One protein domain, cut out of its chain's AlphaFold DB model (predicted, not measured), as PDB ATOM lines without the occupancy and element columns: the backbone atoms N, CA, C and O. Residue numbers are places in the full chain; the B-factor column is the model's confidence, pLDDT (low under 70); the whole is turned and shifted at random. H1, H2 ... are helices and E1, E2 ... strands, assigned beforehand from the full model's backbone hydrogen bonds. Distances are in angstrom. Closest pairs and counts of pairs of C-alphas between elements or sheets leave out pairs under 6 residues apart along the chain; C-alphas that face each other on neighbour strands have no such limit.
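Overview. This is residues 184 to 387 of the 434 residues of an uncharacterized protein of Armatimonadetes bacterium (UniProt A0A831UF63). Three helices side by side, the hairpin of H2 and H3 with the long H7, make a bundle at the core, and a second helical hairpin, H4 and H5, crosses it steeply on one side, with H5 packing on H3. H1 packs on the last part of H7, the small strand hairpin E1 and E2 sits at the other end of H7, H10 comes back beside H7, and H8 and H9 make a small pair at one end of the longest axis. The printed part has 204 residues, with ten named helices and two named strands in the order H1 to H6, E1, E2, H7 to H10; E1 and E2 form an antiparallel sheet, and the class is mostly helix. The whole is compact, with a radius of gyration of the C-alphas of 18.2 A and spans of 59 by 40 by 35 A.

Arrangement. H1, residues 184 to 190, touches residues 333 to 340 of H7, residues 320 to 340; the closest C-alphas, those of Leu 186 and Ile 336, are 7.2 A apart, at a steep tilt of 68 degrees, only just short of about perpendicular. H2, residues 196 to 212, and H3, residues 221 to 235, form a hairpin at a shallow tilt of 7 degrees and touch, with the C-alphas of Ala 212 and Gln 224 closest at 4.3 A. H3 is the hub, touching three helices. It touches H7 at a shallow tilt of 16 degrees, running the same way, with the C-alphas of Ile 225 and Leu 321 closest at 5.8 A. H4, residues 244 to 260, and H5, residues 278 to 295, touch and form a hairpin at a shallow tilt of 25 degrees; the closest C-alphas, Glu 253 and Gly 280, are 5.1 A apart. Residues 287 to 294 of H5 touch H3 at a steep tilt of 62 degrees, with the C-alphas of Val 226 and Arg 290 closest at 5.8 A. H6, residues 300 to 303, is near H5. E1, residues 305 to 309, and E2, residues 315 to 319, are a hairpin, with N 306 and O 318 at 2.8 A and N 308 and O 316 at 2.9 A, within hydrogen-bond range. H8, residues 345 to 348, touches H9, residues 355 to 369, with the C-alphas of Ala 347 and Asn 362 closest at 5.3 A; H7 and H9 are apart. H10, residues 372 to 378, is close to H7 but not clearly touching, with the C-alphas of Ala 330 and Val 372 closest at 6.7 A. In H2, H3, H4, H5, H7, H9 and H10 every O i to N i+4 pair is within hydrogen-bond range; in H1 0 of 3 are, against 4 of 4 O i to N i+3 pairs, and H6 and H8 are too short for an i+4 pair.

Along the chain. H1 begins at C-alpha 184, (261.369, 155.867, 266.527). H2 is 24.4 A long from first to last C-alpha, H3 20.9 A, H4 24.3 A and H5 25.8 A. E1 measures 12.9 A and E2 13.6 A. H7, the longest helix, runs 30.2 A from C-alpha 320 at (247.535, 177.649, 277.272). H9 is 20.8 A long, and H10 ends at C-alpha 378, (261.594, 180.884, 276.850).

Size, cuts and confidence. The two C-alphas farthest apart, those of Glu 296 and Glu 352, are 59.7 A apart. The printed part has no cut. The link from H4 to H5, residues 261 to 277, is long. The mean pLDDT of the printed part is 85.1, and residues 216 to 218, 261 to 276, 369 and 385 to 387 are under 70.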
ATOM      1  N   ALA A 184     260.589 157.046 266.167       92.38
ATOM      2  CA  ALA A 184     261.369 155.867 266.527       92.38
ATOM      3  C   ALA A 184     261.236 155.524 268.018       92.38
ATOM      4  O   ALA A 184     261.022 154.360 268.346       92.38
ATOM      5  N   LEU A 185     261.291 156.522 268.908       93.44
ATOM      6  CA  LEU A 185     261.034 156.329 270.338       93.44
ATOM      7  C   LEU A 185     259.607 155.818 270.590       93.44
ATOM      8  O   LEU A 185     259.420 154.826 271.289       93.44
ATOM      9  N   LEU A 186     258.586 156.472 270.024       95.94
ATOM     10  CA  LEU A 186     257.188 156.073 270.232       95.94
ATOM     11  C   LEU A 186     256.888 154.692 269.636       95.94
ATOM     12  O   LEU A 186     256.002 153.990 270.126       95.94
ATOM     13  N   ASN A 187     257.636 154.282 268.614       96.12
ATOM     14  CA  ASN A 187     257.515 152.964 268.012       96.12
ATOM     15  C   ASN A 187     257.869 151.832 268.992       96.12
ATOM     16  O   ASN A 187     257.307 150.742 268.885       96.12
ATOM     17  N   GLU A 188     258.727 152.094 269.984       95.94
ATOM     18  CA  GLU A 188     259.067 151.126 271.036       95.94
ATOM     19  C   GLU A 188     257.836 150.700 271.852       95.94
ATOM     20  O   GLU A 188     257.784 149.570 272.335       95.94
ATOM     21  N   MET A 189     256.793 151.540 271.938       96.69
ATOM     22  CA  MET A 189     255.532 151.162 272.592       96.69
ATOM     23  C   MET A 189     254.866 149.951 271.928       96.69
ATOM     24  O   MET A 189     254.116 149.235 272.580       96.69
ATOM     25  N   PHE A 190     255.112 149.700 270.643       96.25
ATOM     26  CA  PHE A 190     254.521 148.571 269.919       96.25
ATOM     27  C   PHE A 190     255.360 147.292 270.007       96.25
ATOM     28  O   PHE A 190     254.989 146.284 269.407       96.25
ATOM     29  N   SER A 191     256.472 147.303 270.747       94.81
ATOM     30  CA  SER A 191     257.265 146.098 270.969       94.81
ATOM     31  C   SER A 191     256.559 145.125 271.926       94.81
ATOM     32  O   SER A 191     255.781 145.515 272.806       94.81
ATOM     33  N   ASP A 192     256.862 143.834 271.777       92.94
ATOM     34  CA  ASP A 192     256.343 142.784 272.660       92.94
ATOM     35  C   ASP A 192     256.913 142.875 274.088       92.94
ATOM     36  O   ASP A 192     256.340 142.304 275.016       92.94
ATOM     37  N   THR A 193     258.034 143.582 274.282       95.12
ATOM     38  CA  THR A 193     258.673 143.749 275.597       95.12
ATOM     39  C   THR A 193     258.171 144.971 276.358       95.12
ATOM     40  O   THR A 193     258.483 145.102 277.537       95.12
ATOM     41  N   PHE A 194     257.422 145.866 275.711       96.81
ATOM     42  CA  PHE A 194     256.905 147.075 276.343       96.81
ATOM     43  C   PHE A 194     255.730 146.749 277.277       96.81
ATOM     44  O   PHE A 194     254.823 145.993 276.909       96.81
ATOM     45  N   SER A 195     255.713 147.338 278.479       97.12
ATOM     46  CA  SER A 195     254.644 147.125 279.461       97.12
ATOM     47  C   SER A 195     253.248 147.390 278.879       97.12
ATOM     48  O   SER A 195     252.930 148.492 278.431       97.12
ATOM     49  N   ALA A 196     252.383 146.370 278.899       96.38
ATOM     50  CA  ALA A 196     251.058 146.436 278.281       96.38
ATOM     51  C   ALA A 196     250.135 147.473 278.947       96.38
ATOM     52  O   ALA A 196     249.423 148.195 278.244       96.38
ATOM     53  N   ASP A 197     250.174 147.570 280.278       96.56
ATOM     54  CA  ASP A 197     249.369 148.532 281.040       96.56
ATOM     55  C   ASP A 197     249.852 149.965 280.790       96.56
ATOM     56  O   ASP A 197     249.045 150.877 280.582       96.56
ATOM     57  N   LEU A 198     251.176 150.158 280.742       97.00
ATOM     58  CA  LEU A 198     251.769 151.441 280.386       97.00
ATOM     59  C   LEU A 198     251.371 151.832 278.961       97.00
ATOM     60  O   LEU A 198     250.862 152.928 278.755       97.00
ATOM     61  N   ARG A 199     251.513 150.919 277.996       97.62
ATOM     62  CA  ARG A 199     251.133 151.131 276.594       97.62
ATOM     63  C   ARG A 199     249.691 151.591 276.444       97.62
ATOM     64  O   ARG A 199     249.451 152.591 275.775       97.62
ATOM     65  N   ASP A 200     248.727 150.902 277.056       97.25
ATOM     66  CA  ASP A 200     247.316 151.294 276.938       97.25
ATOM     67  C   ASP A 200     247.063 152.679 277.556       97.25
ATOM     68  O   ASP A 200     246.345 153.492 276.968       97.25
ATOM     69  N   ARG A 201     247.721 153.003 278.680       97.81
ATOM     70  CA  ARG A 201     247.678 154.342 279.289       97.81
ATOM     71  C   ARG A 201     248.239 155.413 278.348       97.81
ATOM     72  O   ARG A 201     247.570 156.424 278.118       97.81
ATOM     73  N   LEU A 202     249.424 155.193 277.779       98.31
ATOM     74  CA  LEU A 202     250.087 156.148 276.886       98.31
ATOM     75  C   LEU A 202     249.289 156.356 275.592       98.31
ATOM     76  O   LEU A 202     248.974 157.496 275.252       98.31
ATOM     77  N   LEU A 203     248.852 155.282 274.928       98.12
ATOM     78  CA  LEU A 203     248.029 155.369 273.714       98.12
ATOM     79  C   LEU A 203     246.682 156.057 273.980       98.12
ATOM     80  O   LEU A 203     246.220 156.874 273.184       98.12
ATOM     81  N   ARG A 204     246.059 155.808 275.139       98.06
ATOM     82  CA  ARG A 204     244.834 156.515 275.537       98.06
ATOM     83  C   ARG A 204     245.082 158.004 275.782       98.06
ATOM     84  O   ARG A 204     244.225 158.818 275.443       98.06
ATOM     85  N   SER A 205     246.231 158.373 276.346       98.56
ATOM     86  CA  SER A 205     246.606 159.780 276.520       98.56
ATOM     87  C   SER A 205     246.831 160.482 275.172       98.56
ATOM     88  O   SER A 205     246.335 161.590 274.977       98.56
ATOM     89  N   LEU A 206     247.452 159.799 274.203       98.56
ATOM     90  CA  LEU A 206     247.630 160.278 272.829       98.56
ATOM     91  C   LEU A 206     246.298 160.471 272.098       98.56
ATOM     92  O   LEU A 206     246.115 161.458 271.387       98.56
ATOM     93  N   ARG A 207     245.317 159.595 272.337       97.88
ATOM     94  CA  ARG A 207     243.959 159.785 271.818       97.88
ATOM     95  C   ARG A 207     243.325 161.082 272.327       97.88
ATOM     96  O   ARG A 207     242.672 161.780 271.552       97.88
ATOM     97  N   TRP A 208     243.492 161.412 273.608       98.00
ATOM     98  CA  TRP A 208     243.004 162.681 274.163       98.00
ATOM     99  C   TRP A 208     243.780 163.882 273.620       98.00
ATOM    100  O   TRP A 208     243.160 164.886 273.277       98.00
ATOM    101  N   PHE A 209     245.098 163.752 273.446       97.62
ATOM    102  CA  PHE A 209     245.920 164.755 272.766       97.62
ATOM    103  C   PHE A 209     245.394 165.038 271.352       97.62
ATOM    104  O   PHE A 209     245.143 166.190 271.005       97.62
ATOM    105  N   ARG A 210     245.112 163.995 270.559       96.06
ATOM    106  CA  ARG A 210     244.496 164.139 269.232       96.06
ATOM    107  C   ARG A 210     243.198 164.945 269.294       96.06
ATOM    108  O   ARG A 210     242.981 165.816 268.455       96.06
ATOM    109  N   ILE A 211     242.319 164.628 270.247       94.94
ATOM    110  CA  ILE A 211     241.022 165.306 270.397       94.94
ATOM    111  C   ILE A 211     241.223 166.778 270.782       94.94
ATOM    112  O   ILE A 211     240.536 167.632 270.232       94.94
ATOM    113  N   ALA A 212     242.183 167.087 271.657       94.62
ATOM    114  CA  ALA A 212     242.517 168.462 272.036       94.62
ATOM    115  C   ALA A 212     243.007 169.314 270.854       94.62
ATOM    116  O   ALA A 212     242.823 170.524 270.851       94.62
ATOM    117  N   HIS A 213     243.590 168.679 269.836       93.12
ATOM    118  CA  HIS A 213     244.067 169.337 268.617       93.12
ATOM    119  C   HIS A 213     243.069 169.297 267.458       93.12
ATOM    120  O   HIS A 213     243.455 169.569 266.322       93.12
ATOM    121  N   LYS A 214     241.793 168.988 267.721       90.94
ATOM    122  CA  LYS A 214     240.716 169.183 266.742       90.94
ATOM    123  C   LYS A 214     240.307 170.657 266.668       90.94
ATOM    124  O   LYS A 214     240.094 171.283 267.701       90.94
ATOM    125  N   ARG A 215     240.176 171.202 265.458       80.75
ATOM    126  CA  ARG A 215     239.647 172.538 265.129       80.75
ATOM    127  C   ARG A 215     238.277 172.524 264.428       80.75
ATOM    128  O   ARG A 215     237.934 173.506 263.767       80.75
ATOM    129  N   VAL A 216     237.502 171.437 264.512       69.31
ATOM    130  CA  VAL A 216     236.094 171.420 264.060       69.31
ATOM    131  C   VAL A 216     235.353 172.639 264.624       69.31
ATOM    132  O   VAL A 216     235.596 173.030 265.761       69.31
ATOM    133  N   GLN A 217     234.436 173.222 263.842       60.66
ATOM    134  CA  GLN A 217     233.662 174.421 264.212       60.66
ATOM    135  C   GLN A 217     232.935 174.322 265.570       60.66
ATOM    136  O   GLN A 217     232.582 175.353 266.129       60.66
ATOM    137  N   ASP A 218     232.758 173.108 266.101       59.03
ATOM    138  CA  ASP A 218     232.059 172.821 267.356       59.03
ATOM    139  C   ASP A 218     232.986 172.600 268.569       59.03
ATOM    140  O   ASP A 218     232.493 172.330 269.664       59.03
ATOM    141  N   VAL A 219     234.314 172.660 268.403       72.00
ATOM    142  CA  VAL A 219     235.271 172.526 269.516       72.00
ATOM    143  C   VAL A 219     235.869 173.896 269.818       72.00
ATOM    144  O   VAL A 219     236.756 174.370 269.107       72.00
ATOM    145  N   ASP A 220     235.371 174.528 270.876       84.19
ATOM    146  CA  ASP A 220     235.917 175.778 271.398       84.19
ATOM    147  C   ASP A 220     237.263 175.558 272.115       84.19
ATOM    148  O   ASP A 220     237.669 174.431 272.436       84.19
ATOM    149  N   ALA A 221     238.007 176.644 272.324       87.75
ATOM    150  CA  ALA A 221     239.339 176.581 272.921       87.75
ATOM    151  C   ALA A 221     239.281 176.041 274.361       87.75
ATOM    152  O   ALA A 221     240.175 175.324 274.808       87.75
ATOM    153  N   GLU A 222     238.192 176.320 275.064       91.81
ATOM    154  CA  GLU A 222     237.852 175.813 276.383       91.81
ATOM    155  C   GLU A 222     237.769 174.285 276.387       91.81
ATOM    156  O   GLU A 222     238.405 173.625 277.215       91.81
ATOM    157  N   THR A 223     237.054 173.703 275.420       92.12
ATOM    158  CA  THR A 223     237.002 172.254 275.248       92.12
ATOM    159  C   THR A 223     238.402 171.711 275.006       92.12
ATOM    160  O   THR A 223     238.789 170.761 275.681       92.12
ATOM    161  N   GLN A 224     239.207 172.321 274.132       93.56
ATOM    162  CA  GLN A 224     240.585 171.869 273.888       93.56
ATOM    163  C   GLN A 224     241.430 171.835 275.175       93.56
ATOM    164  O   GLN A 224     242.144 170.855 275.406       93.56
ATOM    165  N   ILE A 225     241.298 172.840 276.052       95.38
ATOM    166  CA  ILE A 225     241.952 172.868 277.373       95.38
ATOM    167  C   ILE A 225     241.489 171.704 278.256       95.38
ATOM    168  O   ILE A 225     242.310 171.034 278.888       95.38
ATOM    169  N   VAL A 226     240.186 171.414 278.286       95.75
ATOM    170  CA  VAL A 226     239.663 170.262 279.036       95.75
ATOM    171  C   VAL A 226     240.221 168.951 278.477       95.75
ATOM    172  O   VAL A 226     240.653 168.101 279.254       95.75
ATOM    173  N   GLN A 227     240.280 168.800 277.152       96.81
ATOM    174  CA  GLN A 227     240.775 167.584 276.502       96.81
ATOM    175  C   GLN A 227     242.270 167.351 276.762       96.81
ATOM    176  O   GLN A 227     242.658 166.235 277.112       96.81
ATOM    177  N   ILE A 228     243.117 168.386 276.669       97.62
ATOM    178  CA  ILE A 228     244.552 168.242 276.972       97.62
ATOM    179  C   ILE A 228     244.786 168.008 278.474       97.62
ATOM    180  O   ILE A 228     245.662 167.229 278.848       97.62
ATOM    181  N   ALA A 229     243.953 168.570 279.356       97.31
ATOM    182  CA  ALA A 229     243.976 168.224 280.776       97.31
ATOM    183  C   ALA A 229     243.579 166.756 281.020       97.31
ATOM    184  O   ALA A 229     244.218 166.071 281.815       97.31
ATOM    185  N   THR A 230     242.576 166.225 280.309       97.62
ATOM    186  CA  THR A 230     242.236 164.792 280.355       97.62
ATOM    187  C   THR A 230     243.371 163.914 279.813       97.62
ATOM    188  O   THR A 230     243.618 162.832 280.360       97.62
ATOM    189  N   ALA A 231     244.111 164.386 278.806       98.25
ATOM    190  CA  ALA A 231     245.323 163.723 278.331       98.25
ATOM    191  C   ALA A 231     246.377 163.635 279.446       98.25
ATOM    192  O   ALA A 231     246.866 162.538 279.714       98.25
ATOM    193  N   PHE A 232     246.645 164.732 280.168       98.12
ATOM    194  CA  PHE A 232     247.533 164.726 281.337       98.12
ATOM    195  C   PHE A 232     247.057 163.800 282.450       98.12
ATOM    196  O   PHE A 232     247.852 163.037 282.987       98.12
ATOM    197  N   GLU A 233     245.773 163.844 282.807       97.62
ATOM    198  CA  GLU A 233     245.240 162.967 283.851       97.62
ATOM    199  C   GLU A 233     245.384 161.488 283.481       97.62
ATOM    200  O   GLU A 233     245.603 160.656 284.357       97.62
ATOM    201  N   THR A 234     245.258 161.162 282.193       97.88
ATOM    202  CA  THR A 234     245.474 159.803 281.687       97.88
ATOM    203  C   THR A 234     246.957 159.445 281.725       97.88
ATOM    204  O   THR A 234     247.309 158.423 282.305       97.88
ATOM    205  N   LEU A 235     247.823 160.305 281.177       98.00
ATOM    206  CA  LEU A 235     249.276 160.119 281.147       98.00
ATOM    207  C   LEU A 235     249.835 159.907 282.557       98.00
ATOM    208  O   LEU A 235     250.501 158.915 282.812       98.00
ATOM    209  N   LEU A 236     249.485 160.783 283.497       96.50
ATOM    210  CA  LEU A 236     249.990 160.788 284.872       96.50
ATOM    211  C   LEU A 236     249.182 159.891 285.827       96.50
ATOM    212  O   LEU A 236     249.421 159.912 287.031       96.50
ATOM    213  N   ASN A 237     248.221 159.120 285.306       95.56
ATOM    214  CA  ASN A 237     247.345 158.228 286.074       95.56
ATOM    215  C   ASN A 237     246.635 158.904 287.270       95.56
ATOM    216  O   ASN A 237     246.525 158.349 288.359       95.56
ATOM    217  N   LEU A 238     246.124 160.121 287.075       94.12
ATOM    218  CA  LEU A 238     245.517 160.927 288.142       94.12
ATOM    219  C   LEU A 238     244.038 160.605 288.390       94.12
ATOM    220  O   LEU A 238     243.396 161.275 289.195       94.12
ATOM    221  N   GLN A 239     243.446 159.639 287.684       84.12
ATOM    222  CA  GLN A 239     241.993 159.425 287.712       84.12
ATOM    223  C   GLN A 239     241.461 159.025 289.094       84.12
ATOM    224  O   GLN A 239     240.371 159.458 289.472       84.12
ATOM    225  N   GLU A 240     242.244 158.267 289.856       78.38
ATOM    226  CA  GLU A 240     241.868 157.759 291.182       78.38
ATOM    227  C   GLU A 240     242.381 158.641 292.335       78.38
ATOM    228  O   GLU A 240     242.040 158.426 293.501       78.38
ATOM    229  N   GLU A 241     243.167 159.673 292.018       82.38
ATOM    230  CA  GLU A 241     243.830 160.515 293.008       82.38
ATOM    231  C   GLU A 241     242.864 161.510 293.664       82.38
ATOM    232  O   GLU A 241     242.236 162.363 293.020       82.38
ATOM    233  N   ARG A 242     242.789 161.467 295.000       80.62
ATOM    234  CA  ARG A 242     242.089 162.503 295.771       80.62
ATOM    235  C   ARG A 242     242.911 163.786 295.729       80.62
ATOM    236  O   ARG A 242     244.004 163.855 296.278       80.62
ATOM    237  N   GLY A 243     242.351 164.833 295.127       86.31
ATOM    238  CA  GLY A 243     243.056 166.104 294.954       86.31
ATOM    239  C   GLY A 243     243.956 166.124 293.718       86.31
ATOM    240  O   GLY A 243     245.082 166.616 293.802       86.31
ATOM    241  N   LYS A 244     243.436 165.644 292.577       91.00
ATOM    242  CA  LYS A 244     244.086 165.622 291.254       91.00
ATOM    243  C   LYS A 244     244.950 166.845 290.951       91.00
ATOM    244  O   LYS A 244     246.084 166.699 290.524       91.00
ATOM    245  N   LYS A 245     244.451 168.045 291.255       91.88
ATOM    246  CA  LYS A 245     245.184 169.303 291.091       91.88
ATOM    247  C   LYS A 245     246.551 169.309 291.783       91.88
ATOM    248  O   LYS A 245     247.552 169.669 291.176       91.88
ATOM    249  N   ARG A 246     246.606 168.917 293.060       91.19
ATOM    250  CA  ARG A 246     247.866 168.880 293.823       91.19
ATOM    251  C   ARG A 246     248.804 167.810 293.279       91.19
ATOM    252  O   ARG A 246     250.004 168.046 293.212       91.19
ATOM    253  N   ALA A 247     248.257 166.660 292.885       93.06
ATOM    254  CA  ALA A 247     249.032 165.591 292.265       93.06
ATOM    255  C   ALA A 247     249.633 166.043 290.922       93.06
ATOM    256  O   ALA A 247     250.833 165.893 290.726       93.06
ATOM    257  N   PHE A 248     248.845 166.704 290.067       94.69
ATOM    258  CA  PHE A 248     249.299 167.287 288.804       94.69
ATOM    259  C   PHE A 248     250.455 168.271 289.012       94.69
ATOM    260  O   PHE A 248     251.526 168.091 288.438       94.69
ATOM    261  N   VAL A 249     250.280 169.258 289.898       92.50
ATOM    262  CA  VAL A 249     251.333 170.237 290.222       92.50
ATOM    263  C   VAL A 249     252.602 169.550 290.714       92.50
ATOM    264  O   VAL A 249     253.693 169.878 290.256       92.50
ATOM    265  N   LYS A 250     252.465 168.565 291.609       91.31
ATOM    266  CA  LYS A 250     253.600 167.799 292.123       91.31
ATOM    267  C   LYS A 250     254.343 167.072 291.001       91.31
ATOM    268  O   LYS A 250     255.568 167.121 290.992       91.31
ATOM    269  N   SER A 251     253.638 166.445 290.059       92.94
ATOM    270  CA  SER A 251     254.257 165.765 288.916       92.94
ATOM    271  C   SER A 251     255.052 166.730 288.033       92.94
ATOM    272  O   SER A 251     256.195 166.430 287.691       92.94
ATOM    273  N   ILE A 252     254.497 167.909 287.718       92.25
ATOM    274  CA  ILE A 252     255.201 168.929 286.921       92.25
ATOM    275  C   ILE A 252     256.434 169.459 287.664       92.25
ATOM    276  O   ILE A 252     257.516 169.541 287.083       92.25
ATOM    277  N   GLU A 253     256.304 169.784 288.954       88.69
ATOM    278  CA  GLU A 253     257.440 170.259 289.749       88.69
ATOM    279  C   GLU A 253     258.550 169.212 289.868       88.69
ATOM    280  O   GLU A 253     259.727 169.560 289.760       88.69
ATOM    281  N   SER A 254     258.190 167.951 290.127       88.06
ATOM    282  CA  SER A 254     259.145 166.845 290.208       88.06
ATOM    283  C   SER A 254     259.902 166.690 288.899       88.06
ATOM    284  O   SER A 254     261.127 166.661 288.917       88.06
ATOM    285  N   TRP A 255     259.195 166.697 287.766       89.44
ATOM    286  CA  TRP A 255     259.819 166.622 286.451       89.44
ATOM    287  C   TRP A 255     260.838 167.736 286.211       89.44
ATOM    288  O   TRP A 255     261.992 167.445 285.905       89.44
ATOM    289  N   VAL A 256     260.464 169.001 286.423       85.88
ATOM    290  CA  VAL A 256     261.394 170.116 286.192       85.88
ATOM    291  C   VAL A 256     262.623 170.029 287.103       85.88
ATOM    292  O   VAL A 256     263.743 170.235 286.635       85.88
ATOM    293  N   LYS A 257     262.437 169.682 288.384       83.19
ATOM    294  CA  LYS A 257     263.539 169.555 289.355       83.19
ATOM    295  C   LYS A 257     264.491 168.411 289.013       83.19
ATOM    296  O   LYS A 257     265.699 168.594 289.097       83.19
ATOM    297  N   GLU A 258     263.951 167.251 288.653       82.31
ATOM    298  CA  GLU A 258     264.729 166.046 288.350       82.31
ATOM    299  C   GLU A 258     265.498 166.177 287.032       82.31
ATOM    300  O   GLU A 258     266.611 165.669 286.925       82.31
ATOM    301  N   THR A 259     264.926 166.856 286.033       78.56
ATOM    302  CA  THR A 259     265.538 166.955 284.702       78.56
ATOM    303  C   THR A 259     266.555 168.091 284.588       78.56
ATOM    304  O   THR A 259     267.558 167.928 283.894       78.56
ATOM    305  N   TRP A 260     266.327 169.236 285.242       76.31
ATOM    306  CA  TRP A 260     267.089 170.454 284.930       76.31
ATOM    307  C   TRP A 260     267.940 171.018 286.067       76.31
ATOM    308  O   TRP A 260     268.705 171.937 285.796       76.31
ATOM    309  N   ASP A 261     267.823 170.500 287.299       63.69
ATOM    310  CA  ASP A 261     268.542 170.952 288.517       63.69
ATOM    311  C   ASP A 261     268.561 172.489 288.732       63.69
ATOM    312  O   ASP A 261     269.335 173.047 289.509       63.69
ATOM    313  N   ASP A 262     267.658 173.205 288.060       59.69
ATOM    314  CA  ASP A 262     267.562 174.656 288.076       59.69
ATOM    315  C   ASP A 262     266.412 175.049 289.004       59.69
ATOM    316  O   ASP A 262     265.230 175.025 288.654       59.69
ATOM    317  N   LYS A 263     266.763 175.435 290.234       55.84
ATOM    318  CA  LYS A 263     265.828 176.065 291.175       55.84
ATOM    319  C   LYS A 263     265.507 177.477 290.681       55.84
ATOM    320  O   LYS A 263     266.147 178.451 291.082       55.84
ATOM    321  N   VAL A 264     264.537 177.605 289.783       54.03
ATOM    322  CA  VAL A 264     263.911 178.904 289.512       54.03
ATOM    323  C   VAL A 264     262.979 179.201 290.686       54.03
ATOM    324  O   VAL A 264     261.936 178.571 290.812       54.03
ATOM    325  N   GLU A 265     263.383 180.099 291.590       51.50
ATOM    326  CA  GLU A 265     262.567 180.483 292.749       51.50
ATOM    327  C   GLU A 265     261.303 181.250 292.309       51.50
ATOM    328  O   GLU A 265     261.433 182.295 291.670       51.50
ATOM    329  N   PRO A 266     260.085 180.820 292.687       52.41
ATOM    330  CA  PRO A 266     258.913 181.676 292.658       52.41
ATOM    331  C   PRO A 266     258.849 182.524 293.936       52.41
ATOM    332  O   PRO A 266     259.141 182.072 295.049       52.41
ATOM    333  N   ALA A 267     258.433 183.778 293.778       45.38
ATOM    334  CA  ALA A 267     258.234 184.708 294.878       45.38
ATOM    335  C   ALA A 267     256.949 184.383 295.681       45.38
ATOM    336  O   ALA A 267     255.844 184.407 295.158       45.38
ATOM    337  N   ARG A 268     257.170 184.081 296.967       45.75
ATOM    338  CA  ARG A 268     256.316 183.993 298.178       45.75
ATOM    339  C   ARG A 268     254.767 184.038 298.139       45.75
ATOM    340  O   ARG A 268     254.137 185.003 297.727       45.75
ATOM    341  N   ASP A 269     254.234 183.046 298.859       47.44
ATOM    342  CA  ASP A 269     252.884 182.789 299.394       47.44
ATOM    343  C   ASP A 269     252.513 183.674 300.616       47.44
ATOM    344  O   ASP A 269     253.375 183.870 301.483       47.44
ATOM    345  N   PRO A 270     251.260 184.163 300.768       41.16
ATOM    346  CA  PRO A 270     250.796 184.734 302.032       41.16
ATOM    347  C   PRO A 270     250.052 183.771 302.977       41.16
ATOM    348  O   PRO A 270     249.763 184.208 304.093       41.16
ATOM    349  N   SER A 271     249.715 182.515 302.627       47.12
ATOM    350  CA  SER A 271     248.916 181.695 303.563       47.12
ATOM    351  C   SER A 271     248.955 180.153 303.557       47.12
ATOM    352  O   SER A 271     248.583 179.636 304.607       47.12
ATOM    353  N   SER A 272     249.368 179.379 302.539       50.00
ATOM    354  CA  SER A 272     249.504 177.898 302.691       50.00
ATOM    355  C   SER A 272     249.975 177.139 301.433       50.00
ATOM    356  O   SER A 272     249.442 177.359 300.349       50.00
ATOM    357  N   ASP A 273     250.829 176.122 301.652       46.88
ATOM    358  CA  ASP A 273     251.248 175.010 300.763       46.88
ATOM    359  C   ASP A 273     251.928 175.351 299.413       46.88
ATOM    360  O   ASP A 273     251.535 174.899 298.345       46.88
ATOM    361  N   LYS A 274     253.047 176.084 299.526       56.81
ATOM    362  CA  LYS A 274     254.359 175.917 298.842       56.81
ATOM    363  C   LYS A 274     254.378 175.480 297.359       56.81
ATOM    364  O   LYS A 274     254.663 174.321 297.061       56.81
ATOM    365  N   TYR A 275     254.315 176.452 296.448       60.72
ATOM    366  CA  TYR A 275     254.932 176.341 295.112       60.72
ATOM    367  C   TYR A 275     256.411 176.721 295.188       60.72
ATOM    368  O   TYR A 275     256.787 177.630 295.930       60.72
ATOM    369  N   THR A 276     257.256 176.026 294.430       63.00
ATOM    370  CA  THR A 276     258.719 176.206 294.468       63.00
ATOM    371  C   THR A 276     259.359 176.396 293.098       63.00
ATOM    372  O   THR A 276     260.563 176.629 293.048       63.00
ATOM    373  N   THR A 277     258.580 176.343 292.007       80.19
ATOM    374  CA  THR A 277     259.034 176.647 290.636       80.19
ATOM    375  C   THR A 277     257.976 177.416 289.833       80.19
ATOM    376  O   THR A 277     256.783 177.305 290.121       80.19
ATOM    377  N   ALA A 278     258.393 178.149 288.792       85.69
ATOM    378  CA  ALA A 278     257.477 178.792 287.836       85.69
ATOM    379  C   ALA A 278     256.576 177.772 287.106       85.69
ATOM    380  O   ALA A 278     255.391 178.024 286.895       85.69
ATOM    381  N   ALA A 279     257.107 176.583 286.805       88.94
ATOM    382  CA  ALA A 279     256.347 175.480 286.220       88.94
ATOM    383  C   ALA A 279     255.242 174.961 287.158       88.94
ATOM    384  O   ALA A 279     254.125 174.697 286.719       88.94
ATOM    385  N   GLY A 280     255.531 174.854 288.461       89.62
ATOM    386  CA  GLY A 280     254.542 174.475 289.473       89.62
ATOM    387  C   GLY A 280     253.416 175.500 289.614       89.62
ATOM    388  O   GLY A 280     252.252 175.119 289.746       89.62
ATOM    389  N   GLN A 281     253.747 176.792 289.528       88.12
ATOM    390  CA  GLN A 281     252.750 177.862 289.496       88.12
ATOM    391  C   GLN A 281     251.861 177.759 288.248       88.12
ATOM    392  O   GLN A 281     250.639 177.726 288.386       88.12
ATOM    393  N   TRP A 282     252.454 177.626 287.056       92.75
ATOM    394  CA  TRP A 282     251.685 177.418 285.826       92.75
ATOM    395  C   TRP A 282     250.773 176.193 285.931       92.75
ATOM    396  O   TRP A 282     249.597 176.277 285.603       92.75
ATOM    397  N   ALA A 283     251.276 175.066 286.443       93.88
ATOM    398  CA  ALA A 283     250.489 173.843 286.571       93.88
ATOM    399  C   ALA A 283     249.264 174.036 287.482       93.88
ATOM    400  O   ALA A 283     248.195 173.478 287.225       93.88
ATOM    401  N   TRP A 284     249.401 174.844 288.538       92.50
ATOM    402  CA  TRP A 284     248.295 175.187 289.425       92.50
ATOM    403  C   TRP A 284     247.253 176.049 288.714       92.50
ATOM    404  O   TRP A 284     246.062 175.738 288.782       92.50
ATOM    405  N   GLU A 285     247.702 177.104 288.034       92.38
ATOM    406  CA  GLU A 285     246.858 178.039 287.282       92.38
ATOM    407  C   GLU A 285     246.136 177.340 286.124       92.38
ATOM    408  O   GLU A 285     244.927 177.489 285.973       92.38
ATOM    409  N   PHE A 286     246.837 176.494 285.369       95.06
ATOM    410  CA  PHE A 286     246.277 175.693 284.283       95.06
ATOM    411  C   PHE A 286     245.169 174.750 284.775       95.06
ATOM    412  O   PHE A 286     244.112 174.626 284.153       95.06
ATOM    413  N   TYR A 287     245.370 174.096 285.922       94.00
ATOM    414  CA  TYR A 287     244.356 173.194 286.467       94.00
ATOM    415  C   TYR A 287     243.163 173.960 287.074       94.00
ATOM    416  O   TYR A 287     242.033 173.473 287.013       94.00
ATOM    417  N   GLU A 288     243.375 175.165 287.622       92.50
ATOM    418  CA  GLU A 288     242.269 176.064 287.994       92.50
ATOM    419  C   GLU A 288     241.467 176.505 286.781       92.50
ATOM    420  O   GLU A 288     240.243 176.420 286.819       92.50
ATOM    421  N   LEU A 289     242.139 176.914 285.705       94.06
ATOM    422  CA  LEU A 289     241.503 177.275 284.444       94.06
ATOM    423  C   LEU A 289     240.592 176.144 283.958       94.06
ATOM    424  O   LEU A 289     239.411 176.363 283.694       94.06
ATOM    425  N   ARG A 290     241.099 174.908 283.932       93.94
ATOM    426  CA  ARG A 290     240.293 173.726 283.601       93.94
ATOM    427  C   ARG A 290     239.073 173.581 284.513       93.94
ATOM    428  O   ARG A 290     237.998 173.237 284.033       93.94
ATOM    429  N   ASN A 291     239.211 173.798 285.821       92.31
ATOM    430  CA  ASN A 291     238.079 173.697 286.748       92.31
ATOM    431  C   ASN A 291     237.041 174.799 286.512       92.31
ATOM    432  O   ASN A 291     235.848 174.502 286.507       92.31
ATOM    433  N   LYS A 292     237.483 176.035 286.260       93.19
ATOM    434  CA  LYS A 292     236.597 177.150 285.913       93.19
ATOM    435  C   LYS A 292     235.823 176.882 284.629       93.19
ATOM    436  O   LYS A 292     234.607 177.032 284.633       93.19
ATOM    437  N   ILE A 293     236.486 176.390 283.577       92.94
ATOM    438  CA  ILE A 293     235.827 176.004 282.316       92.94
ATOM    439  C   ILE A 293     234.670 175.032 282.580       92.94
ATOM    440  O   ILE A 293     233.582 175.186 282.033       92.94
ATOM    441  N   VAL A 294     234.884 174.042 283.450       89.62
ATOM    442  CA  VAL A 294     233.891 172.995 283.731       89.62
ATOM    443  C   VAL A 294     232.747 173.482 284.636       89.62
ATOM    444  O   VAL A 294     231.651 172.922 284.571       89.62
ATOM    445  N   HIS A 295     232.972 174.479 285.498       89.56
ATOM    446  CA  HIS A 295     232.043 174.806 286.589       89.56
ATOM    447  C   HIS A 295     231.494 176.237 286.595       89.56
ATOM    448  O   HIS A 295     230.373 176.444 287.057       89.56
ATOM    449  N   GLU A 296     232.264 177.215 286.132       86.38
ATOM    450  CA  GLU A 296     232.030 178.641 286.398       86.38
ATOM    451  C   GLU A 296     231.948 179.482 285.113       86.38
ATOM    452  O   GLU A 296     231.360 180.563 285.131       86.38
ATOM    453  N   GLY A 297     232.473 178.969 283.994       82.12
ATOM    454  CA  GLY A 297     232.738 179.750 282.785       82.12
ATOM    455  C   GLY A 297     234.066 180.511 282.886       82.12
ATOM    456  O   GLY A 297     234.621 180.664 283.974       82.12
ATOM    457  N   VAL A 298     234.605 180.952 281.748       84.94
ATOM    458  CA  VAL A 298     235.894 181.664 281.666       84.94
ATOM    459  C   VAL A 298     235.814 182.841 280.711       84.94
ATOM    460  O   VAL A 298     234.985 182.833 279.801       84.94
ATOM    461  N   ASP A 299     236.682 183.835 280.911       80.56
ATOM    462  CA  ASP A 299     236.940 184.873 279.911       80.56
ATOM    463  C   ASP A 299     238.058 184.410 278.949       80.56
ATOM    464  O   ASP A 299     239.222 184.292 279.367       80.56
ATOM    465  N   PRO A 300     237.746 184.134 277.666       74.88
ATOM    466  CA  PRO A 300     238.712 183.591 276.716       74.88
ATOM    467  C   PRO A 300     239.903 184.515 276.428       74.88
ATOM    468  O   PRO A 300     240.992 184.024 276.127       74.88
ATOM    469  N   GLU A 301     239.724 185.840 276.493       72.19
ATOM    470  CA  GLU A 301     240.753 186.799 276.058       72.19
ATOM    471  C   GLU A 301     241.899 186.953 277.069       72.19
ATOM    472  O   GLU A 301     243.036 187.275 276.694       72.19
ATOM    473  N   GLU A 302     241.624 186.696 278.347       75.19
ATOM    474  CA  GLU A 302     242.604 186.828 279.424       75.19
ATOM    475  C   GLU A 302     243.121 185.477 279.918       75.19
ATOM    476  O   GLU A 302     244.329 185.327 280.113       75.19
ATOM    477  N   GLU A 303     242.242 184.484 280.089       83.25
ATOM    478  CA  GLU A 303     242.588 183.262 280.823       83.25
ATOM    479  C   GLU A 303     243.158 182.141 279.933       83.25
ATOM    480  O   GLU A 303     243.874 181.268 280.425       83.25
ATOM    481  N   LEU A 304     242.919 182.173 278.614       87.06
ATOM    482  CA  LEU A 304     243.430 181.160 277.672       87.06
ATOM    483  C   LEU A 304     244.835 181.461 277.134       87.06
ATOM    484  O   LEU A 304     245.373 180.688 276.332       87.06
ATOM    485  N   LEU A 305     245.440 182.569 277.562       88.38
ATOM    486  CA  LEU A 305     246.751 183.016 277.107       88.38
ATOM    487  C   LEU A 305     247.792 182.923 278.227       88.38
ATOM    488  O   LEU A 305     247.527 183.241 279.381       88.38
ATOM    489  N   TYR A 306     249.007 182.523 277.865       87.00
ATOM    490  CA  TYR A 306     250.169 182.463 278.742       87.00
ATOM    491  C   TYR A 306     251.223 183.495 278.303       87.00
ATOM    492  O   TYR A 306     251.594 183.520 277.122       87.00
ATOM    493  N   PRO A 307     251.710 184.363 279.209       86.00
ATOM    494  CA  PRO A 307     252.765 185.323 278.894       86.00
ATOM    495  C   PRO A 307     254.132 184.630 278.770       86.00
ATOM    496  O   PRO A 307     254.523 183.857 279.636       86.00
ATOM    497  N   THR A 308     254.883 184.932 277.709       84.94
ATOM    498  CA  THR A 308     256.225 184.376 277.447       84.94
ATOM    499  C   THR A 308     257.099 185.376 276.674       84.94
ATOM    500  O   THR A 308     256.656 186.492 276.394       84.94
ATOM    501  N   VAL A 309     258.341 185.015 276.334       81.00
ATOM    502  CA  VAL A 309     259.255 185.850 275.533       81.00
ATOM    503  C   VAL A 309     259.582 185.238 274.168       81.00
ATOM    504  O   VAL A 309     259.814 184.035 274.036       81.00
ATOM    505  N   ASP A 310     259.618 186.080 273.132       81.88
ATOM    506  CA  ASP A 310     260.024 185.688 271.777       81.88
ATOM    507  C   ASP A 310     261.559 185.625 271.611       81.88
ATOM    508  O   ASP A 310     262.321 185.831 272.556       81.88
ATOM    509  N   CYS A 311     262.062 185.308 270.411       74.38
ATOM    510  CA  CYS A 311     263.512 185.240 270.137       74.38
ATOM    511  C   CYS A 311     264.259 186.569 270.221       74.38
ATOM    512  O   CYS A 311     265.486 186.566 270.241       74.38
ATOM    513  N   TYR A 312     263.542 187.682 270.336       78.00
ATOM    514  CA  TYR A 312     264.105 189.010 270.535       78.00
ATOM    515  C   TYR A 312     263.945 189.485 271.987       78.00
ATOM    516  O   TYR A 312     264.205 190.652 272.280       78.00
ATOM    517  N   GLY A 313     263.495 188.610 272.895       80.00
ATOM    518  CA  GLY A 313     263.240 188.943 274.296       80.00
ATOM    519  C   GLY A 313     262.007 189.827 274.505       80.00
ATOM    520  O   GLY A 313     261.870 190.443 275.562       80.00
ATOM    521  N   ARG A 314     261.113 189.937 273.513       82.00
ATOM    522  CA  ARG A 314     259.881 190.727 273.623       82.00
ATOM    523  C   ARG A 314     258.791 189.891 274.270       82.00
ATOM    524  O   ARG A 314     258.634 188.715 273.950       82.00
ATOM    525  N   LEU A 315     258.007 190.522 275.141       83.25
ATOM    526  CA  LEU A 315     256.848 189.886 275.753       83.25
ATOM    527  C   LEU A 315     255.801 189.569 274.676       83.25
ATOM    528  O   LEU A 315     255.335 190.461 273.965       83.25
ATOM    529  N   VAL A 316     255.423 188.302 274.589       85.56
ATOM    530  CA  VAL A 316     254.383 187.780 273.702       85.56
ATOM    531  C   VAL A 316     253.411 186.919 274.504       85.56
ATOM    532  O   VAL A 316     253.687 186.526 275.637       85.56
ATOM    533  N   LYS A 317     252.245 186.640 273.925       85.81
ATOM    534  CA  LYS A 317     251.266 185.714 274.493       85.81
ATOM    535  C   LYS A 317     251.171 184.481 273.599       85.81
ATOM    536  O   LYS A 317     251.019 184.619 272.386       85.81
ATOM    537  N   VAL A 318     251.249 183.301 274.199       87.75
ATOM    538  CA  VAL A 318     250.965 182.006 273.555       87.75
ATOM    539  C   VAL A 318     249.700 181.412 274.161       87.75
ATOM    540  O   VAL A 318     249.238 181.892 275.192       87.75
ATOM    541  N   THR A 319     249.098 180.403 273.541       90.12
ATOM    542  CA  THR A 319     247.894 179.783 274.116       90.12
ATOM    543  C   THR A 319     248.269 178.841 275.263       90.12
ATOM    544  O   THR A 319     249.342 178.238 275.273       90.12
ATOM    545  N   GLN A 320     247.369 178.663 276.227       92.81
ATOM    546  CA  GLN A 320     247.535 177.649 277.272       92.81
ATOM    547  C   GLN A 320     247.577 176.231 276.684       92.81
ATOM    548  O   GLN A 320     248.310 175.384 277.188       92.81
ATOM    549  N   LEU A 321     246.855 175.982 275.582       93.38
ATOM    550  CA  LEU A 321     246.890 174.709 274.853       93.38
ATOM    551  C   LEU A 321     248.290 174.397 274.314       93.38
ATOM    552  O   LEU A 321     248.740 173.259 274.416       93.38
ATOM    553  N   ASP A 322     248.978 175.390 273.759       91.75
ATOM    554  CA  ASP A 322     250.327 175.244 273.216       91.75
ATOM    555  C   ASP A 322     251.331 174.863 274.312       91.75
ATOM    556  O   ASP A 322     252.084 173.899 274.162       91.75
ATOM    557  N   VAL A 323     251.306 175.592 275.437       92.81
ATOM    558  CA  VAL A 323     252.168 175.313 276.597       92.81
ATOM    559  C   VAL A 323     251.853 173.928 277.164       92.81
ATOM    560  O   VAL A 323     252.757 173.121 277.373       92.81
ATOM    561  N   ALA A 324     250.568 173.611 277.339       96.06
ATOM    562  CA  ALA A 324     250.112 172.304 277.797       96.06
ATOM    563  C   ALA A 324     250.559 171.174 276.861       96.06
ATOM    564  O   ALA A 324     251.022 170.140 277.327       96.06
ATOM    565  N   SER A 325     250.478 171.371 275.546       95.56
ATOM    566  CA  SER A 325     250.874 170.373 274.546       95.56
ATOM    567  C   SER A 325     252.379 170.116 274.555       95.56
ATOM    568  O   SER A 325     252.801 168.961 274.491       95.56
ATOM    569  N   LEU A 326     253.184 171.175 274.692       93.62
ATOM    570  CA  LEU A 326     254.632 171.064 274.846       93.62
ATOM    571  C   LEU A 326     254.982 170.222 276.081       93.62
ATOM    572  O   LEU A 326     255.726 169.247 275.968       93.62
ATOM    573  N   VAL A 327     254.416 170.577 277.239       94.94
ATOM    574  CA  VAL A 327     254.661 169.887 278.516       94.94
ATOM    575  C   VAL A 327     254.162 168.446 278.476       94.94
ATOM    576  O   VAL A 327     254.860 167.549 278.941       94.94
ATOM    577  N   PHE A 328     252.993 168.205 277.877       97.56
ATOM    578  CA  PHE A 328     252.456 166.863 277.674       97.56
ATOM    579  C   PHE A 328     253.442 165.989 276.905       97.56
ATOM    580  O   PHE A 328     253.773 164.900 277.367       97.56
ATOM    581  N   GLY A 329     253.954 166.475 275.770       95.62
ATOM    582  CA  GLY A 329     254.892 165.686 274.982       95.62
ATOM    583  C   GLY A 329     256.219 165.446 275.694       95.62
ATOM    584  O   GLY A 329     256.737 164.337 275.627       95.62
ATOM    585  N   ALA A 330     256.723 166.415 276.463       93.38
ATOM    586  CA  ALA A 330     257.932 166.217 277.258       93.38
ATOM    587  C   ALA A 330     257.769 165.121 278.331       93.38
ATOM    588  O   ALA A 330     258.661 164.291 278.507       93.38
ATOM    589  N   LEU A 331     256.624 165.084 279.021       95.31
ATOM    590  CA  LEU A 331     256.317 164.032 279.997       95.31
ATOM    591  C   LEU A 331     256.076 162.674 279.326       95.31
ATOM    592  O   LEU A 331     256.523 161.658 279.846       95.31
ATOM    593  N   LEU A 332     255.404 162.650 278.171       97.00
ATOM    594  CA  LEU A 332     255.186 161.425 277.401       97.00
ATOM    595  C   LEU A 332     256.518 160.801 276.968       97.00
ATOM    596  O   LEU A 332     256.736 159.612 277.183       97.00
ATOM    597  N   ILE A 333     257.407 161.611 276.389       94.19
ATOM    598  CA  ILE A 333     258.752 161.195 275.975       94.19
ATOM    599  C   ILE A 333     259.513 160.614 277.164       94.19
ATOM    600  O   ILE A 333     260.095 159.541 277.047       94.19
ATOM    601  N   ARG A 334     259.463 161.292 278.318       92.25
ATOM    602  CA  ARG A 334     260.094 160.823 279.553       92.25
ATOM    603  C   ARG A 334     259.582 159.443 279.977       92.25
ATOM    604  O   ARG A 334     260.400 158.579 280.255       92.25
ATOM    605  N   GLU A 335     258.268 159.227 280.025       94.88
ATOM    606  CA  GLU A 335     257.687 157.939 280.453       94.88
ATOM    607  C   GLU A 335     258.107 156.785 279.526       94.88
ATOM    608  O   GLU A 335     258.424 155.694 279.993       94.88
ATOM    609  N   ILE A 336     258.155 157.024 278.210       95.38
ATOM    610  CA  ILE A 336     258.616 156.019 277.239       95.38
ATOM    611  C   ILE A 336     260.119 155.773 277.400       95.38
ATOM    612  O   ILE A 336     260.567 154.627 277.364       95.38
ATOM    613  N   ASP A 337     260.908 156.833 277.586       91.75
ATOM    614  CA  ASP A 337     262.356 156.730 277.746       91.75
ATOM    615  C   ASP A 337     262.757 156.008 279.039       91.75
ATOM    616  O   ASP A 337     263.689 155.209 279.039       91.75
ATOM    617  N   GLU A 338     262.038 156.240 280.138       91.88
ATOM    618  CA  GLU A 338     262.267 155.548 281.409       91.88
ATOM    619  C   GLU A 338     262.009 154.038 281.287       91.88
ATOM    620  O   GLU A 338     262.816 153.247 281.781       91.88
ATOM    621  N   GLU A 339     260.948 153.640 280.576       94.88
ATOM    622  CA  GLU A 339     260.610 152.231 280.327       94.88
ATOM    623  C   GLU A 339     261.617 151.546 279.389       94.88
ATOM    624  O   GLU A 339     262.012 150.401 279.606       94.88
ATOM    625  N   THR A 340     262.041 152.239 278.333       92.56
ATOM    626  CA  THR A 340     262.826 151.632 277.242       92.56
ATOM    627  C   THR A 340     264.330 151.813 277.397       92.56
ATOM    628  O   THR A 340     265.097 151.092 276.760       92.56
ATOM    629  N   GLN A 341     264.767 152.770 278.223       90.62
ATOM    630  CA  GLN A 341     266.154 153.241 278.287       90.62
ATOM    631  C   GLN A 341     266.699 153.558 276.887       90.62
ATOM    632  O   GLN A 341     267.815 153.169 276.526       90.62
ATOM    633  N   TYR A 342     265.881 154.232 276.073       88.00
ATOM    634  CA  TYR A 342     266.118 154.391 274.646       88.00
ATOM    635  C   TYR A 342     267.498 154.998 274.368       88.00
ATOM    636  O   TYR A 342     267.908 156.000 274.960       88.00
ATOM    637  N   VAL A 343     268.234 154.392 273.437       85.88
ATOM    638  CA  VAL A 343     269.495 154.944 272.930       85.88
ATOM    639  C   VAL A 343     269.228 155.578 271.575       85.88
ATOM    640  O   VAL A 343     268.801 154.877 270.656       85.88
ATOM    641  N   HIS A 344     269.501 156.877 271.464       84.75
ATOM    642  CA  HIS A 344     269.331 157.675 270.257       84.75
ATOM    643  C   HIS A 344     270.075 157.064 269.069       84.75
ATOM    644  O   HIS A 344     271.193 156.563 269.232       84.75
ATOM    645  N   SER A 345     269.489 157.131 267.873       83.44
ATOM    646  CA  SER A 345     270.058 156.557 266.646       83.44
ATOM    647  C   SER A 345     271.497 157.049 266.411       83.44
ATOM    648  O   SER A 345     272.419 156.249 266.242       83.44
ATOM    649  N   SER A 346     271.709 158.362 266.544       80.00
ATOM    650  CA  SER A 346     273.015 159.009 266.407       80.00
ATOM    651  C   SER A 346     273.976 158.690 267.542       80.00
ATOM    652  O   SER A 346     275.167 158.859 267.356       80.00
ATOM    653  N   ALA A 347     273.506 158.244 268.712       81.44
ATOM    654  CA  ALA A 347     274.390 157.738 269.762       81.44
ATOM    655  C   ALA A 347     274.819 156.292 269.463       81.44
ATOM    656  O   ALA A 347     275.979 155.942 269.662       81.44
ATOM    657  N   ARG A 348     273.915 155.458 268.922       81.19
ATOM    658  CA  ARG A 348     274.206 154.054 268.563       81.19
ATOM    659  C   ARG A 348     275.296 153.919 267.504       81.19
ATOM    660  O   ARG A 348     276.026 152.932 267.531       81.19
ATOM    661  N   SER A 349     275.427 154.890 266.597       80.56
ATOM    662  CA  SER A 349     276.515 154.906 265.608       80.56
ATOM    663  C   SER A 349     277.908 155.007 266.239       80.56
ATOM    664  O   SER A 349     278.892 154.715 265.570       80.56
ATOM    665  N   TRP A 350     277.997 155.362 267.524       79.62
ATOM    666  CA  TRP A 350     279.235 155.422 268.299       79.62
ATOM    667  C   TRP A 350     279.378 154.213 269.231       79.62
ATOM    668  O   TRP A 350     279.715 154.349 270.405       79.62
ATOM    669  N   SER A 351     279.117 153.008 268.719       74.00
ATOM    670  CA  SER A 351     279.161 151.759 269.499       74.00
ATOM    671  C   SER A 351     280.532 151.428 270.103       74.00
ATOM    672  O   SER A 351     280.636 150.515 270.916       74.00
ATOM    673  N   GLU A 352     281.584 152.130 269.681       83.69
ATOM    674  CA  GLU A 352     282.957 151.974 270.172       83.69
ATOM    675  C   GLU A 352     283.256 152.822 271.422       83.69
ATOM    676  O   GLU A 352     284.305 152.643 272.042       83.69
ATOM    677  N   LEU A 353     282.356 153.737 271.800       79.31
ATOM    678  CA  LEU A 353     282.515 154.573 272.989       79.31
ATOM    679  C   LEU A 353     282.428 153.761 274.285       79.31
ATOM    680  O   LEU A 353     281.783 152.710 274.358       79.31
ATOM    681  N   SER A 354     283.048 154.293 275.341       85.00
ATOM    682  CA  SER A 354     282.836 153.771 276.689       85.00
ATOM    683  C   SER A 354     281.352 153.886 277.083       85.00
ATOM    684  O   SER A 354     280.634 154.744 276.557       85.00
ATOM    685  N   PRO A 355     280.849 153.056 278.014       87.19
ATOM    686  CA  PRO A 355     279.476 153.177 278.500       87.19
ATOM    687  C   PRO A 355     279.148 154.568 279.062       87.19
ATOM    688  O   PRO A 355     278.027 155.050 278.880       87.19
ATOM    689  N   GLU A 356     280.106 155.226 279.724       83.69
ATOM    690  CA  GLU A 356     279.946 156.595 280.222       83.69
ATOM    691  C   GLU A 356     279.795 157.610 279.081       83.69
ATOM    692  O   GLU A 356     278.876 158.434 279.114       83.69
ATOM    693  N   ASP A 357     280.639 157.517 278.052       77.19
ATOM    694  CA  ASP A 357     280.600 158.421 276.899       77.19
ATOM    695  C   ASP A 357     279.338 158.196 276.060       77.19
ATOM    696  O   ASP A 357     278.680 159.153 275.658       77.19
ATOM    697  N   LEU A 358     278.924 156.940 275.855       80.56
ATOM    698  CA  LEU A 358     277.675 156.619 275.165       80.56
ATOM    699  C   LEU A 358     276.467 157.193 275.916       80.56
ATOM    700  O   LEU A 358     275.549 157.734 275.297       80.56
ATOM    701  N   LYS A 359     276.470 157.114 277.253       83.06
ATOM    702  CA  LYS A 359     275.424 157.708 278.091       83.06
ATOM    703  C   LYS A 359     275.400 159.232 277.962       83.06
ATOM    704  O   LYS A 359     274.316 159.803 277.849       83.06
ATOM    705  N   LEU A 360     276.567 159.878 277.953       79.56
ATOM    706  CA  LEU A 360     276.685 161.321 277.749       79.56
ATOM    707  C   LEU A 360     276.184 161.731 276.358       79.56
ATOM    708  O   LEU A 360     275.343 162.619 276.254       79.56
ATOM    709  N   MET A 361     276.630 161.056 275.299       77.56
ATOM    710  CA  MET A 361     276.202 161.344 273.929       77.56
ATOM    711  C   MET A 361     274.702 161.135 273.754       77.56
ATOM    712  O   MET A 361     274.025 161.990 273.189       77.56
ATOM    713  N   ASN A 362     274.153 160.048 274.301       83.94
ATOM    714  CA  ASN A 362     272.714 159.805 274.292       83.94
ATOM    715  C   ASN A 362     271.947 160.944 274.982       83.94
ATOM    716  O   ASN A 362     270.961 161.438 274.443       83.94
ATOM    717  N   TYR A 363     272.424 161.404 276.142       81.81
ATOM    718  CA  TYR A 363     271.847 162.555 276.836       81.81
ATOM    719  C   TYR A 363     271.916 163.837 275.992       81.81
ATOM    720  O   TYR A 363     270.931 164.571 275.910       81.81
ATOM    721  N   LEU A 364     273.046 164.110 275.337       77.12
ATOM    722  CA  LEU A 364     273.222 165.302 274.505       77.12
ATOM    723  C   LEU A 364     272.306 165.289 273.273       77.12
ATOM    724  O   LEU A 364     271.629 166.287 273.025       77.12
ATOM    725  N   TYR A 365     272.232 164.169 272.547       77.19
ATOM    726  CA  TYR A 365     271.347 164.038 271.386       77.19
ATOM    727  C   TYR A 365     269.880 164.170 271.782       77.19
ATOM    728  O   TYR A 365     269.175 164.994 271.215       77.19
ATOM    729  N   LYS A 366     269.439 163.483 272.842       78.81
ATOM    730  CA  LYS A 366     268.067 163.619 273.352       78.81
ATOM    731  C   LYS A 366     267.715 165.061 273.713       78.81
ATOM    732  O   LYS A 366     266.657 165.550 273.334       78.81
ATOM    733  N   ASN A 367     268.603 165.773 274.410       74.75
ATOM    734  CA  ASN A 367     268.348 167.169 274.772       74.75
ATOM    735  C   ASN A 367     268.302 168.106 273.566       74.75
ATOM    736  O   ASN A 367     267.514 169.054 273.564       74.75
ATOM    737  N   ARG A 368     269.138 167.850 272.557       72.50
ATOM    738  CA  ARG A 368     269.144 168.611 271.310       72.50
ATOM    739  C   ARG A 368     267.885 168.334 270.489       72.50
ATOM    740  O   ARG A 368     267.173 169.273 270.144       72.50
ATOM    741  N   ASP A 369     267.614 167.066 270.205       69.00
ATOM    742  CA  ASP A 369     266.634 166.639 269.205       69.00
ATOM    743  C   ASP A 369     265.206 166.673 269.755       69.00
ATOM    744  O   ASP A 369     264.271 167.031 269.040       69.00
ATOM    745  N   TRP A 370     265.025 166.427 271.057       78.25
ATOM    746  CA  TRP A 370     263.739 166.676 271.713       78.25
ATOM    747  C   TRP A 370     263.565 168.143 272.107       78.25
ATOM    748  O   TRP A 370     262.447 168.556 272.389       78.25
ATOM    749  N   GLY A 371     264.636 168.949 272.121       75.06
ATOM    750  CA  GLY A 371     264.612 170.418 272.153       75.06
ATOM    751  C   GLY A 371     263.789 171.080 273.266       75.06
ATOM    752  O   GLY A 371     263.482 172.268 273.173       75.06
ATOM    753  N   VAL A 372     263.410 170.339 274.312       85.00
ATOM    754  CA  VAL A 372     262.469 170.811 275.338       85.00
ATOM    755  C   VAL A 372     263.079 171.951 276.152       85.00
ATOM    756  O   VAL A 372     262.370 172.891 276.506       85.00
ATOM    757  N   ARG A 373     264.396 171.914 276.410       84.81
ATOM    758  CA  ARG A 373     265.076 172.922 277.238       84.81
ATOM    759  C   ARG A 373     264.869 174.335 276.710       84.81
ATOM    760  O   ARG A 373     264.415 175.190 277.457       84.81
ATOM    761  N   SER A 374     265.150 174.567 275.428       83.06
ATOM    762  CA  SER A 374     265.035 175.891 274.806       83.06
ATOM    763  C   SER A 374     263.612 176.444 274.901       83.06
ATOM    764  O   SER A 374     263.413 177.640 275.109       83.06
ATOM    765  N   CYS A 375     262.604 175.572 274.807       87.44
ATOM    766  CA  CYS A 375     261.214 175.960 275.012       87.44
ATOM    767  C   CYS A 375     260.952 176.365 276.473       87.44
ATOM    768  O   CYS A 375     260.328 177.395 276.723       87.44
ATOM    769  N   LEU A 376     261.469 175.602 277.442       87.38
ATOM    770  CA  LEU A 376     261.341 175.906 278.871       87.38
ATOM    771  C   LEU A 376     262.089 177.182 279.285       87.38
ATOM    772  O   LEU A 376     261.603 177.916 280.144       87.38
ATOM    773  N   GLU A 377     263.244 177.467 278.681       85.00
ATOM    774  CA  GLU A 377     264.002 178.706 278.901       85.00
ATOM    775  C   GLU A 377     263.176 179.922 278.485       85.00
ATOM    776  O   GLU A 377     263.099 180.912 279.212       85.00
ATOM    777  N   ARG A 378     262.479 179.823 277.350       83.44
ATOM    778  CA  ARG A 378     261.594 180.884 276.850       83.44
ATOM    779  C   ARG A 378     260.341 181.053 277.690       83.44
ATOM    780  O   ARG A 378     259.929 182.180 277.934       83.44
ATOM    781  N   LEU A 379     259.777 179.953 278.190       85.94
ATOM    782  CA  LEU A 379     258.705 179.999 279.188       85.94
ATOM    783  C   LEU A 379     259.181 180.568 280.538       85.94
ATOM    784  O   LEU A 379     258.359 180.830 281.411       85.94
ATOM    785  N   GLY A 380     260.491 180.761 280.730       83.75
ATOM    786  CA  GLY A 380     261.073 181.247 281.979       83.75
ATOM    787  C   GLY A 380     261.064 180.205 283.100       83.75
ATOM    788  O   GLY A 380     261.154 180.562 284.273       83.75
ATOM    789  N   TRP A 381     260.919 178.920 282.767       86.31
ATOM    790  CA  TRP A 381     260.829 177.833 283.749       86.31
ATOM    791  C   TRP A 381     262.187 177.270 284.137       86.31
ATOM    792  O   TRP A 381     262.330 176.736 285.236       86.31
ATOM    793  N   VAL A 382     263.174 177.399 283.252       83.75
ATOM    794  CA  VAL A 382     264.565 177.010 283.495       83.75
ATOM    795  C   VAL A 382     265.490 178.151 283.087       83.75
ATOM    796  O   VAL A 382     265.117 179.021 282.297       83.75
ATOM    797  N   ARG A 383     266.696 178.183 283.655       78.69
ATOM    798  CA  ARG A 383     267.667 179.228 283.326       78.69
ATOM    799  C   ARG A 383     268.283 178.953 281.953       78.69
ATOM    800  O   ARG A 383     268.516 177.781 281.640       78.69
ATOM    801  N   PRO A 384     268.614 180.007 281.182       74.50
ATOM    802  CA  PRO A 384     269.397 179.861 279.962       74.50
ATOM    803  C   PRO A 384     270.643 179.013 280.217       74.50
ATOM    804  O   PRO A 384     271.435 179.326 281.114       74.50
ATOM    805  N   HIS A 385     270.801 177.924 279.465       69.62
ATOM    806  CA  HIS A 385     271.954 177.050 279.606       69.62
ATOM    807  C   HIS A 385     273.231 177.831 279.315       69.62
ATOM    808  O   HIS A 385     273.422 178.360 278.221       69.62
ATOM    809  N   THR A 386     274.132 177.876 280.291       65.38
ATOM    810  CA  THR A 386     275.512 178.297 280.062       65.38
ATOM    811  C   THR A 386     276.366 177.046 280.240       65.38
ATOM    812  O   THR A 386     276.533 176.616 281.384       65.38
ATOM    813  N   PRO A 387     276.837 176.400 279.155       59.59
ATOM    814  CA  PRO A 387     277.626 175.183 279.290       59.59
ATOM    815  C   PRO A 387     278.876 175.475 280.135       59.59
ATOM    816  O   PRO A 387     279.479 176.544 279.973       59.59
TER     817      PRO A 387